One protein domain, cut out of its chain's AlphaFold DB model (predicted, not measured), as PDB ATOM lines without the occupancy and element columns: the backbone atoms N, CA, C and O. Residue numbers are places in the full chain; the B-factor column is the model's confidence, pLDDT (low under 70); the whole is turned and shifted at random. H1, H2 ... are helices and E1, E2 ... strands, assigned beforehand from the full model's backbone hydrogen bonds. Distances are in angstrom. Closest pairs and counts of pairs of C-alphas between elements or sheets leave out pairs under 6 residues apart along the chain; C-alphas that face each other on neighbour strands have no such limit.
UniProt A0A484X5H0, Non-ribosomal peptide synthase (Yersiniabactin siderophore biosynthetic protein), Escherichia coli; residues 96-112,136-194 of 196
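This is residues 96 to 112 and 136 to 194 of the 196 residues of the protein "Non-ribosomal peptide synthase (Yersiniabactin siderophore biosynthetic protein)" of Escherichia coli (UniProt A0A484X5H0). The printed part is an open, flat arc: a small hairpin, E1 and E2, lies towards one end with H1 near it, and a long stretch without named elements runs out from E2 to the lone helix H4. H2 reaches away from the hairpin and meets short H3 in a corner before E1. The printed part has 76 residues with four named helices and two named strands, in the order H1, H2, H3, E1, E2, H4. The class is mostly helix, and the antiparallel sheet has the order E1, E2. It is extended, with a radius of gyration of the C-alphas of 17.7 A and spans of 50 by 35 by 17 A.

Residues 96 to 97 pair, antiparallel, with residues 161 to 162 of E2, residues 161 to 164. H1, residues 100 to 110, is only just apart from E1, residues 154 to 156, at 8.2 A. H2, residues 136 to 148, touches H3, residues 150 to 153, only at the corner, with residues 145 to 147 alone; the closest C-alphas, of Ile 146 and Leu 152, are 5.3 A apart. E1 and E2 form an antiparallel hairpin at 157 degrees, with N 155 and O 163 within hydrogen-bond range at 2.9 A. H4, residues 183 to 193, touches no helix. In H1, H2 and H4 every O i to N i+4 pair is within hydrogen-bond range; H3 is too short for one.

H1 begins at C-alpha 100 (-29.186, -4.921, 18.765) and is 15.6 A long. H2 is 18.4 A long, E2 10.4 A. H4, 15.3 A, ends at C-alpha 193 (-51.711, 3.353, -1.861).

The two farthest C-alphas, of Phe 96 and Ser 182, are 50.1 A apart. Residues 113 to 135 are not printed, a gap of 37.7 A between C-alphas 112 and 136. The link from E2 to H4 is long, 18 residues. pLDDT is under 70 at residues 110 to 112, 187 and 190 to 194.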
ATOM      1  N   PHE A  96     -38.071  -2.773  28.709       94.38
ATOM      2  CA  PHE A  96     -36.843  -3.559  28.580       94.38
ATOM      3  C   PHE A  96     -36.057  -3.150  27.322       94.38
ATOM      4  O   PHE A  96     -36.638  -2.587  26.386       94.38
ATOM      5  N   PRO A  97     -34.736  -3.413  27.267       93.75
ATOM      6  CA  PRO A  97     -33.901  -2.927  26.175       93.75
ATOM      7  C   PRO A  97     -34.270  -3.558  24.833       93.75
ATOM      8  O   PRO A  97     -34.645  -4.732  24.743       93.75
ATOM      9  N   LEU A  98     -34.108  -2.784  23.760       92.25
ATOM     10  CA  LEU A  98     -34.138  -3.304  22.396       92.25
ATOM     11  C   LEU A  98     -32.996  -4.300  22.178       92.25
ATOM     12  O   LEU A  98     -31.867  -4.100  22.630       92.25
ATOM     13  N   THR A  99     -33.266  -5.353  21.411       90.50
ATOM     14  CA  THR A  99     -32.182  -6.172  20.859       90.50
ATOM     15  C   THR A  99     -31.331  -5.329  19.899       90.50
ATOM     16  O   THR A  99     -31.847  -4.379  19.297       90.50
ATOM     17  N   PRO A 100     -30.049  -5.680  19.671       87.62
ATOM     18  CA  PRO A 100     -29.186  -4.921  18.765       87.62
ATOM     19  C   PRO A 100     -29.793  -4.720  17.371       87.62
ATOM     20  O   PRO A 100     -29.694  -3.637  16.793       87.62
ATOM     21  N   ILE A 101     -30.484  -5.742  16.853       85.94
ATOM     22  CA  ILE A 101     -31.158  -5.661  15.559       85.94
ATOM     23  C   ILE A 101     -32.365  -4.712  15.608       85.94
ATOM     24  O   ILE A 101     -32.493  -3.860  14.735       85.94
ATOM     25  N   GLN A 102     -33.211  -4.786  16.644       89.56
ATOM     26  CA  GLN A 102     -34.356  -3.880  16.794       89.56
ATOM     27  C   GLN A 102     -33.914  -2.415  16.937       89.56
ATOM     28  O   GLN A 102     -34.533  -1.536  16.342       89.56
ATOM     29  N   HIS A 103     -32.825  -2.150  17.665       86.75
ATOM     30  CA  HIS A 103     -32.267  -0.804  17.806       86.75
ATOM     31  C   HIS A 103     -31.779  -0.238  16.461       86.75
ATOM     32  O   HIS A 103     -32.067   0.913  16.137       86.75
ATOM     33  N   ALA A 104     -31.112  -1.053  15.635       84.12
ATOM     34  CA  ALA A 104     -30.702  -0.650  14.288       84.12
ATOM     35  C   ALA A 104     -31.906  -0.287  13.396       84.12
ATOM     36  O   ALA A 104     -31.880   0.739  12.714       84.12
ATOM     37  N   TYR A 105     -32.987  -1.078  13.448       81.94
ATOM     38  CA  TYR A 105     -34.236  -0.765  12.743       81.94
ATOM     39  C   TYR A 105     -34.897   0.520  13.255       81.94
ATOM     40  O   TYR A 105     -35.388   1.315  12.455       81.94
ATOM     41  N   TRP A 106     -34.911   0.737  14.573       84.12
ATOM     42  CA  TRP A 106     -35.491   1.935  15.179       84.12
ATOM     43  C   TRP A 106     -34.737   3.206  14.765       84.12
ATOM     44  O   TRP A 106     -35.360   4.137  14.257       84.12
ATOM     45  N   LEU A 107     -33.402   3.213  14.857       81.44
ATOM     46  CA  LEU A 107     -32.567   4.336  14.405       81.44
ATOM     47  C   LEU A 107     -32.739   4.643  12.912       81.44
ATOM     48  O   LEU A 107     -32.784   5.812  12.517       81.44
ATOM     49  N   GLY A 108     -32.861   3.601  12.083       77.50
ATOM     50  CA  GLY A 108     -33.123   3.754  10.652       77.50
ATOM     51  C   GLY A 108     -34.457   4.446  10.353       77.50
ATOM     52  O   GLY A 108     -34.578   5.099   9.323       77.50
ATOM     53  N   ARG A 109     -35.445   4.346  11.255       71.19
ATOM     54  CA  ARG A 109     -36.763   4.986  11.116       71.19
ATOM     55  C   ARG A 109     -36.849   6.389  11.725       71.19
ATOM     56  O   ARG A 109     -37.658   7.178  11.252       71.19
ATOM     57  N   THR A 110     -36.075   6.703  12.768       67.81
ATOM     58  CA  THR A 110     -36.156   8.002  13.473       67.81
ATOM     59  C   THR A 110     -35.232   9.073  12.900       67.81
ATOM     60  O   THR A 110     -35.511  10.264  13.033       67.81
ATOM     61  N   THR A 111     -34.134   8.688  12.250       57.31
ATOM     62  CA  THR A 111     -33.221   9.655  11.636       57.31
ATOM     63  C   THR A 111     -33.779  10.167  10.306       57.31
ATOM     64  O   THR A 111     -34.334   9.410   9.515       57.31
ATOM     65  N   SER A 112     -33.571  11.456   9.999       53.19
ATOM     66  CA  SER A 112     -33.933  12.099   8.715       53.19
ATOM     67  C   SER A 112     -33.221  11.495   7.483       53.19
ATOM     68  O   SER A 112     -33.323  12.025   6.377       53.19
ATOM     69  N   PRO A 136     -64.779  -9.101   7.513       81.75
ATOM     70  CA  PRO A 136     -65.061  -9.121   8.955       81.75
ATOM     71  C   PRO A 136     -64.404 -10.305   9.681       81.75
ATOM     72  O   PRO A 136     -64.043 -10.198  10.852       81.75
ATOM     73  N   ILE A 137     -64.223 -11.439   8.997       87.06
ATOM     74  CA  ILE A 137     -63.552 -12.619   9.558       87.06
ATOM     75  C   ILE A 137     -62.054 -12.343   9.709       87.06
ATOM     76  O   ILE A 137     -61.474 -12.675  10.741       87.06
ATOM     77  N   LEU A 138     -61.447 -11.705   8.705       87.69
ATOM     78  CA  LEU A 138     -60.044 -11.315   8.711       87.69
ATOM     79  C   LEU A 138     -59.752 -10.329   9.839       87.69
ATOM     80  O   LEU A 138     -58.826 -10.558  10.606       87.69
ATOM     81  N   GLU A 139     -60.557  -9.274   9.979       91.19
ATOM     82  CA  GLU A 139     -60.388  -8.281  11.044       91.19
ATOM     83  C   GLU A 139     -60.493  -8.920  12.434       91.19
ATOM     84  O   GLU A 139     -59.644  -8.696  13.298       91.19
ATOM     85  N   LYS A 140     -61.474  -9.808  12.631       92.62
ATOM     86  CA  LYS A 140     -61.609 -10.568  13.876       92.62
ATOM     87  C   LYS A 140     -60.395 -11.462  14.140       92.62
ATOM     88  O   LYS A 140     -59.881 -11.479  15.257       92.62
ATOM     89  N   ALA A 141     -59.934 -12.207  13.135       93.50
ATOM     90  CA  ALA A 141     -58.759 -13.068  13.257       93.50
ATOM     91  C   ALA A 141     -57.489 -12.253  13.549       93.50
ATOM     92  O   ALA A 141     -56.672 -12.651  14.377       93.50
ATOM     93  N   TRP A 142     -57.350 -11.080  12.931       94.12
ATOM     94  CA  TRP A 142     -56.229 -10.175  13.153       94.12
ATOM     95  C   TRP A 142     -56.193  -9.658  14.593       94.12
ATOM     96  O   TRP A 142     -55.165  -9.752  15.261       94.12
ATOM     97  N   ASN A 143     -57.333  -9.212  15.122       95.88
ATOM     98  CA  ASN A 143     -57.437  -8.787  16.519       95.88
ATOM     99  C   ASN A 143     -57.166  -9.935  17.507       95.88
ATOM    100  O   ASN A 143     -56.549  -9.718  18.550       95.88
ATOM    101  N   GLN A 144     -57.538 -11.176  17.169       96.31
ATOM    102  CA  GLN A 144     -57.159 -12.350  17.965       96.31
ATOM    103  C   GLN A 144     -55.644 -12.588  17.973       96.31
ATOM    104  O   GLN A 144     -55.092 -12.927  19.021       96.31
ATOM    105  N   LEU A 145     -54.959 -12.384  16.842       96.25
ATOM    106  CA  LEU A 145     -53.497 -12.462  16.779       96.25
ATOM    107  C   LEU A 145     -52.845 -11.364  17.627       96.25
ATOM    108  O   LEU A 145     -51.964 -11.678  18.426       96.25
ATOM    109  N   ILE A 146     -53.310 -10.113  17.522       96.25
ATOM    110  CA  ILE A 146     -52.816  -8.992  18.344       96.25
ATOM    111  C   ILE A 146     -52.973  -9.310  19.837       96.25
ATOM    112  O   ILE A 146     -52.019  -9.186  20.608       96.25
ATOM    113  N   ALA A 147     -54.148  -9.789  20.253       95.50
ATOM    114  CA  ALA A 147     -54.394 -10.169  21.641       95.50
ATOM    115  C   ALA A 147     -53.470 -11.313  22.097       95.50
ATOM    116  O   ALA A 147     -52.922 -11.277  23.200       95.50
ATOM    117  N   ARG A 148     -53.243 -12.312  21.236       95.19
ATOM    118  CA  ARG A 148     -52.422 -13.491  21.543       95.19
ATOM    119  C   ARG A 148     -50.925 -13.191  21.642       95.19
ATOM    120  O   ARG A 148     -50.257 -13.814  22.464       95.19
ATOM    121  N   HIS A 149     -50.391 -12.294  20.814       95.81
ATOM    122  CA  HIS A 149     -48.947 -12.111  20.647       95.81
ATOM    123  C   HIS A 149     -48.460 -10.767  21.204       95.81
ATOM    124  O   HIS A 149     -48.770  -9.712  20.659       95.81
ATOM    125  N   ASP A 150     -47.629 -10.805  22.249       95.00
ATOM    126  CA  ASP A 150     -47.101  -9.603  22.917       95.00
ATOM    127  C   ASP A 150     -46.318  -8.685  21.973       95.00
ATOM    128  O   ASP A 150     -46.493  -7.470  22.008       95.00
ATOM    129  N   MET A 151     -45.520  -9.252  21.063       94.31
ATOM    130  CA  MET A 151     -44.740  -8.463  20.100       94.31
ATOM    131  C   MET A 151     -45.604  -7.659  19.114       94.31
ATOM    132  O   MET A 151     -45.131  -6.655  18.594       94.31
ATOM    133  N   LEU A 152     -46.870  -8.038  18.889       95.62
ATOM    134  CA  LEU A 152     -47.809  -7.238  18.086       95.62
ATOM    135  C   LEU A 152     -48.386  -6.040  18.860       95.62
ATOM    136  O   LEU A 152     -49.049  -5.190  18.275       95.62
ATOM    137  N   ARG A 153     -48.133  -5.974  20.171       96.50
ATOM    138  CA  ARG A 153     -48.537  -4.897  21.085       96.50
ATOM    139  C   ARG A 153     -47.328  -4.153  21.658       96.50
ATOM    140  O   ARG A 153     -47.468  -3.419  22.635       96.50
ATOM    141  N   MET A 154     -46.143  -4.376  21.093       95.88
ATOM    142  CA  MET A 154     -44.912  -3.725  21.517       95.88
ATOM    143  C   MET A 154     -44.860  -2.292  20.990       95.88
ATOM    144  O   MET A 154     -45.153  -2.035  19.822       95.88
ATOM    145  N   VAL A 155     -44.465  -1.369  21.861       94.19
ATOM    146  CA  VAL A 155     -44.141   0.016  21.513       94.19
ATOM    147  C   VAL A 155     -42.708   0.324  21.919       94.19
ATOM    148  O   VAL A 155     -42.220  -0.223  22.907       94.19
ATOM    149  N   VAL A 156     -42.056   1.216  21.172       93.44
ATOM    150  CA  VAL A 156     -40.748   1.779  21.531       93.44
ATOM    151  C   VAL A 156     -40.965   3.198  22.040       93.44
ATOM    152  O   VAL A 156     -41.637   3.985  21.370       93.44
ATOM    153  N   ASP A 157     -40.451   3.515  23.224       88.19
ATOM    154  CA  ASP A 157     -40.535   4.857  23.798       88.19
ATOM    155  C   ASP A 157     -39.425   5.792  23.285       88.19
ATOM    156  O   ASP A 157     -38.596   5.427  22.447       88.19
ATOM    157  N   ALA A 158     -39.449   7.045  23.744       84.31
ATOM    158  CA  ALA A 158     -38.490   8.065  23.325       84.31
ATOM    159  C   ALA A 158     -37.051   7.761  23.778       84.31
ATOM    160  O   ALA A 158     -36.107   8.218  23.134       84.31
ATOM    161  N   ASP A 159     -36.894   6.969  24.840       84.75
ATOM    162  CA  ASP A 159     -35.603   6.575  25.403       84.75
ATOM    163  C   ASP A 159     -35.034   5.318  24.715       84.75
ATOM    164  O   ASP A 159     -33.969   4.821  25.089       84.75
ATOM    165  N   GLY A 160     -35.724   4.798  23.690       85.19
ATOM    166  CA  GLY A 160     -35.306   3.619  22.936       85.19
ATOM    167  C   GLY A 160     -35.515   2.308  23.697       85.19
ATOM    168  O   GLY A 160     -34.905   1.297  23.343       85.19
ATOM    169  N   GLN A 161     -36.359   2.302  24.731       93.69
ATOM    170  CA  GLN A 161     -36.803   1.084  25.405       93.69
ATOM    171  C   GLN A 161     -38.055   0.541  24.718       93.69
ATOM    172  O   GLN A 161     -38.868   1.292  24.178       93.69
ATOM    173  N   GLN A 162     -38.229  -0.779  24.743       95.81
ATOM    174  CA  GLN A 162     -39.469  -1.417  24.304       95.81
ATOM    175  C   GLN A 162     -40.336  -1.795  25.497       95.81
ATOM    176  O   GLN A 162     -39.841  -2.176  26.553       95.81
ATOM    177  N   ARG A 163     -41.655  -1.725  25.315       96.12
ATOM    178  CA  ARG A 163     -42.633  -2.161  26.311       96.12
ATOM    179  C   ARG A 163     -43.840  -2.801  25.643       96.12
ATOM    180  O   ARG A 163     -44.294  -2.346  24.596       96.12
ATOM    181  N   ILE A 164     -44.401  -3.822  26.284       96.75
ATOM    182  CA  ILE A 164     -45.636  -4.473  25.839       96.75
ATOM    183  C   ILE A 164     -46.854  -3.773  26.431       96.75
ATOM    184  O   ILE A 164     -46.945  -3.556  27.640       96.75
ATOM    185  N   LEU A 165     -47.820  -3.435  25.578       96.12
ATOM    186  CA  LEU A 165     -49.117  -2.939  26.021       96.12
ATOM    187  C   LEU A 165     -49.997  -4.107  26.481       96.12
ATOM    188  O   LEU A 165     -50.238  -5.053  25.728       96.12
ATOM    189  N   ALA A 166     -50.527  -4.023  27.704       94.56
ATOM    190  CA  ALA A 166     -51.433  -5.035  28.252       94.56
ATOM    191  C   ALA A 166     -52.686  -5.223  27.382       94.56
ATOM    192  O   ALA A 166     -53.116  -6.349  27.142       94.56
ATOM    193  N   THR A 167     -53.215  -4.123  26.849       93.62
ATOM    194  CA  THR A 167     -54.349  -4.093  25.925       93.62
ATOM    195  C   THR A 167     -54.105  -3.061  24.834       93.62
ATOM    196  O   THR A 167     -53.439  -2.053  25.066       93.62
ATOM    197  N   THR A 168     -54.700  -3.279  23.668       94.50
ATOM    198  CA  THR A 168     -54.733  -2.316  22.563       94.50
ATOM    199  C   THR A 168     -56.180  -2.065  22.148       94.50
ATOM    200  O   THR A 168     -57.018  -2.948  22.351       94.50
ATOM    201  N   PRO A 169     -56.493  -0.895  21.566       94.75
ATOM    202  CA  PRO A 169     -57.763  -0.694  20.877       94.75
ATOM    203  C   PRO A 169     -57.978  -1.758  19.797       94.75
ATOM    204  O   PRO A 169     -57.013  -2.335  19.286       94.75
ATOM    205  N   GLU A 170     -59.238  -1.998  19.446       94.19
ATOM    206  CA  GLU A 170     -59.566  -2.857  18.312       94.19
ATOM    207  C   GLU A 170     -58.998  -2.244  17.028       94.19
ATOM    208  O   GLU A 170     -59.172  -1.055  16.745       94.19
ATOM    209  N   TYR A 171     -58.260  -3.052  16.273       92.44
ATOM    210  CA  TYR A 171     -57.698  -2.641  15.002       92.44
ATOM    211  C   TYR A 171     -58.732  -2.848  13.898       92.44
ATOM    212  O   TYR A 171     -59.116  -3.984  13.611       92.44
ATOM    213  N   HIS A 172     -59.136  -1.756  13.256       91.12
ATOM    214  CA  HIS A 172     -59.987  -1.793  12.074       91.12
ATOM    215  C   HIS A 172     -59.125  -1.747  10.818       91.12
ATOM    216  O   HIS A 172     -58.334  -0.819  10.638       91.12
ATOM    217  N   ILE A 173     -59.274  -2.749   9.951       86.44
ATOM    218  CA  ILE A 173     -58.499  -2.825   8.711       86.44
ATOM    219  C   ILE A 173     -59.049  -1.757   7.755       86.44
ATOM    220  O   ILE A 173     -60.236  -1.831   7.417       86.44
ATOM    221  N   PRO A 174     -58.234  -0.785   7.293       83.69
ATOM    222  CA  PRO A 174     -58.683   0.213   6.329       83.69
ATOM    223  C   PRO A 174     -59.193  -0.448   5.045       83.69
ATOM    224  O   PRO A 174     -58.613  -1.419   4.557       83.69
ATOM    225  N   ARG A 175     -60.297   0.069   4.498       79.00
ATOM    226  CA  ARG A 175     -60.926  -0.461   3.282       79.00
ATOM    227  C   ARG A 175     -61.110   0.658   2.277       79.00
ATOM    228  O   ARG A 175     -61.920   1.552   2.504       79.00
ATOM    229  N   ASP A 176     -60.426   0.535   1.151       77.94
ATOM    230  CA  ASP A 176     -60.631   1.402  -0.000       77.94
ATOM    231  C   ASP A 176     -61.472   0.663  -1.047       77.94
ATOM    232  O   ASP A 176     -61.022  -0.295  -1.678       77.94
ATOM    233  N   ASP A 177     -62.725   1.092  -1.220       77.81
ATOM    234  CA  ASP A 177     -63.602   0.568  -2.267       77.81
ATOM    235  C   ASP A 177     -63.358   1.313  -3.582       77.81
ATOM    236  O   ASP A 177     -63.844   2.424  -3.796       77.81
ATOM    237  N   LEU A 178     -62.601   0.685  -4.479       81.06
ATOM    238  CA  LEU A 178     -62.258   1.273  -5.772       81.06
ATOM    239  C   LEU A 178     -63.326   1.015  -6.850       81.06
ATOM    240  O   LEU A 178     -63.186   1.505  -7.963       81.06
ATOM    241  N   ARG A 179     -64.415   0.284  -6.569       78.94
ATOM    242  CA  ARG A 179     -65.378  -0.155  -7.605       78.94
ATOM    243  C   ARG A 179     -66.081   0.988  -8.343       78.94
ATOM    244  O   ARG A 179     -66.508   0.786  -9.475       78.94
ATOM    245  N   ALA A 180     -66.216   2.154  -7.713       80.19
ATOM    246  CA  ALA A 180     -66.892   3.324  -8.281       80.19
ATOM    247  C   ALA A 180     -65.958   4.280  -9.048       80.19
ATOM    248  O   ALA A 180     -66.425   5.276  -9.592       80.19
ATOM    249  N   LEU A 181     -64.653   4.005  -9.070       82.50
ATOM    250  CA  LEU A 181     -63.666   4.855  -9.728       82.50
ATOM    251  C   LEU A 181     -63.519   4.492 -11.214       82.50
ATOM    252  O   LEU A 181     -63.738   3.346 -11.613       82.50
ATOM    253  N   SER A 182     -63.117   5.460 -12.033       83.38
ATOM    254  CA  SER A 182     -62.732   5.218 -13.424       83.38
ATOM    255  C   SER A 182     -61.411   4.429 -13.513       83.38
ATOM    256  O   SER A 182     -60.608   4.450 -12.577       83.38
ATOM    257  N   PRO A 183     -61.120   3.757 -14.643       77.81
ATOM    258  CA  PRO A 183     -59.874   3.000 -14.808       77.81
ATOM    259  C   PRO A 183     -58.590   3.826 -14.592       77.81
ATOM    260  O   PRO A 183     -57.599   3.304 -14.080       77.81
ATOM    261  N   GLU A 184     -58.597   5.117 -14.939       77.31
ATOM    262  CA  GLU A 184     -57.455   6.017 -14.708       77.31
ATOM    263  C   GLU A 184     -57.276   6.342 -13.217       77.31
ATOM    264  O   GLU A 184     -56.156   6.346 -12.694       77.31
ATOM    265  N   GLU A 185     -58.381   6.526 -12.497       76.62
ATOM    266  CA  GLU A 185     -58.384   6.744 -11.050       76.62
ATOM    267  C   GLU A 185     -57.968   5.482 -10.277       76.62
ATOM    268  O   GLU A 185     -57.283   5.601  -9.257       76.62
ATOM    269  N   HIS A 186     -58.283   4.278 -10.782       75.50
ATOM    270  CA  HIS A 186     -57.808   3.000 -10.216       75.50
ATOM    271  C   HIS A 186     -56.287   2.926 -10.243       75.50
ATOM    272  O   HIS A 186     -55.657   2.660  -9.219       75.50
ATOM    273  N   ALA A 187     -55.689   3.182 -11.408       69.12
ATOM    274  CA  ALA A 187     -54.245   3.087 -11.597       69.12
ATOM    275  C   ALA A 187     -53.485   4.125 -10.757       69.12
ATOM    276  O   ALA A 187     -52.420   3.823 -10.218       69.12
ATOM    277  N   SER A 188     -54.039   5.332 -10.621       72.94
ATOM    278  CA  SER A 188     -53.471   6.388  -9.778       72.94
ATOM    279  C   SER A 188     -53.545   6.029  -8.287       72.94
ATOM    280  O   SER A 188     -52.548   6.128  -7.569       72.94
ATOM    281  N   ARG A 189     -54.693   5.522  -7.813       71.62
ATOM    282  CA  ARG A 189     -54.876   5.116  -6.409       71.62
ATOM    283  C   ARG A 189     -54.058   3.887  -6.027       71.62
ATOM    284  O   ARG A 189     -53.460   3.895  -4.958       71.62
ATOM    285  N   TRP A 190     -53.959   2.887  -6.898       67.62
ATOM    286  CA  TRP A 190     -53.121   1.705  -6.665       67.62
ATOM    287  C   TRP A 190     -51.637   2.066  -6.519       67.62
ATOM    288  O   TRP A 190     -50.962   1.571  -5.620       67.62
ATOM    289  N   LYS A 191     -51.126   2.967  -7.369       65.44
ATOM    290  CA  LYS A 191     -49.726   3.420  -7.308       65.44
ATOM    291  C   LYS A 191     -49.418   4.219  -6.039       65.44
ATOM    292  O   LYS A 191     -48.330   4.079  -5.495       65.44
ATOM    293  N   ASN A 192     -50.373   5.017  -5.562       60.72
ATOM    294  CA  ASN A 192     -50.184   5.872  -4.388       60.72
ATOM    295  C   ASN A 192     -50.489   5.158  -3.056       60.72
ATOM    296  O   ASN A 192     -49.954   5.549  -2.024       60.72
ATOM    297  N   GLY A 193     -51.321   4.110  -3.060       56.56
ATOM    298  CA  GLY A 193     -51.711   3.353  -1.861       56.56
ATOM    299  C   GLY A 193     -50.659   2.368  -1.337       56.56
ATOM    300  O   GLY A 193     -50.811   1.855  -0.237       56.56
ATOM    301  N   GLY A 194     -49.583   2.108  -2.090       45.75
ATOM    302  CA  GLY A 194     -48.463   1.262  -1.649       45.75
ATOM    303  C   GLY A 194     -47.364   1.998  -0.872       45.75
ATOM    304  O   GLY A 194     -46.334   1.395  -0.583       45.75
TER     305      GLY A 194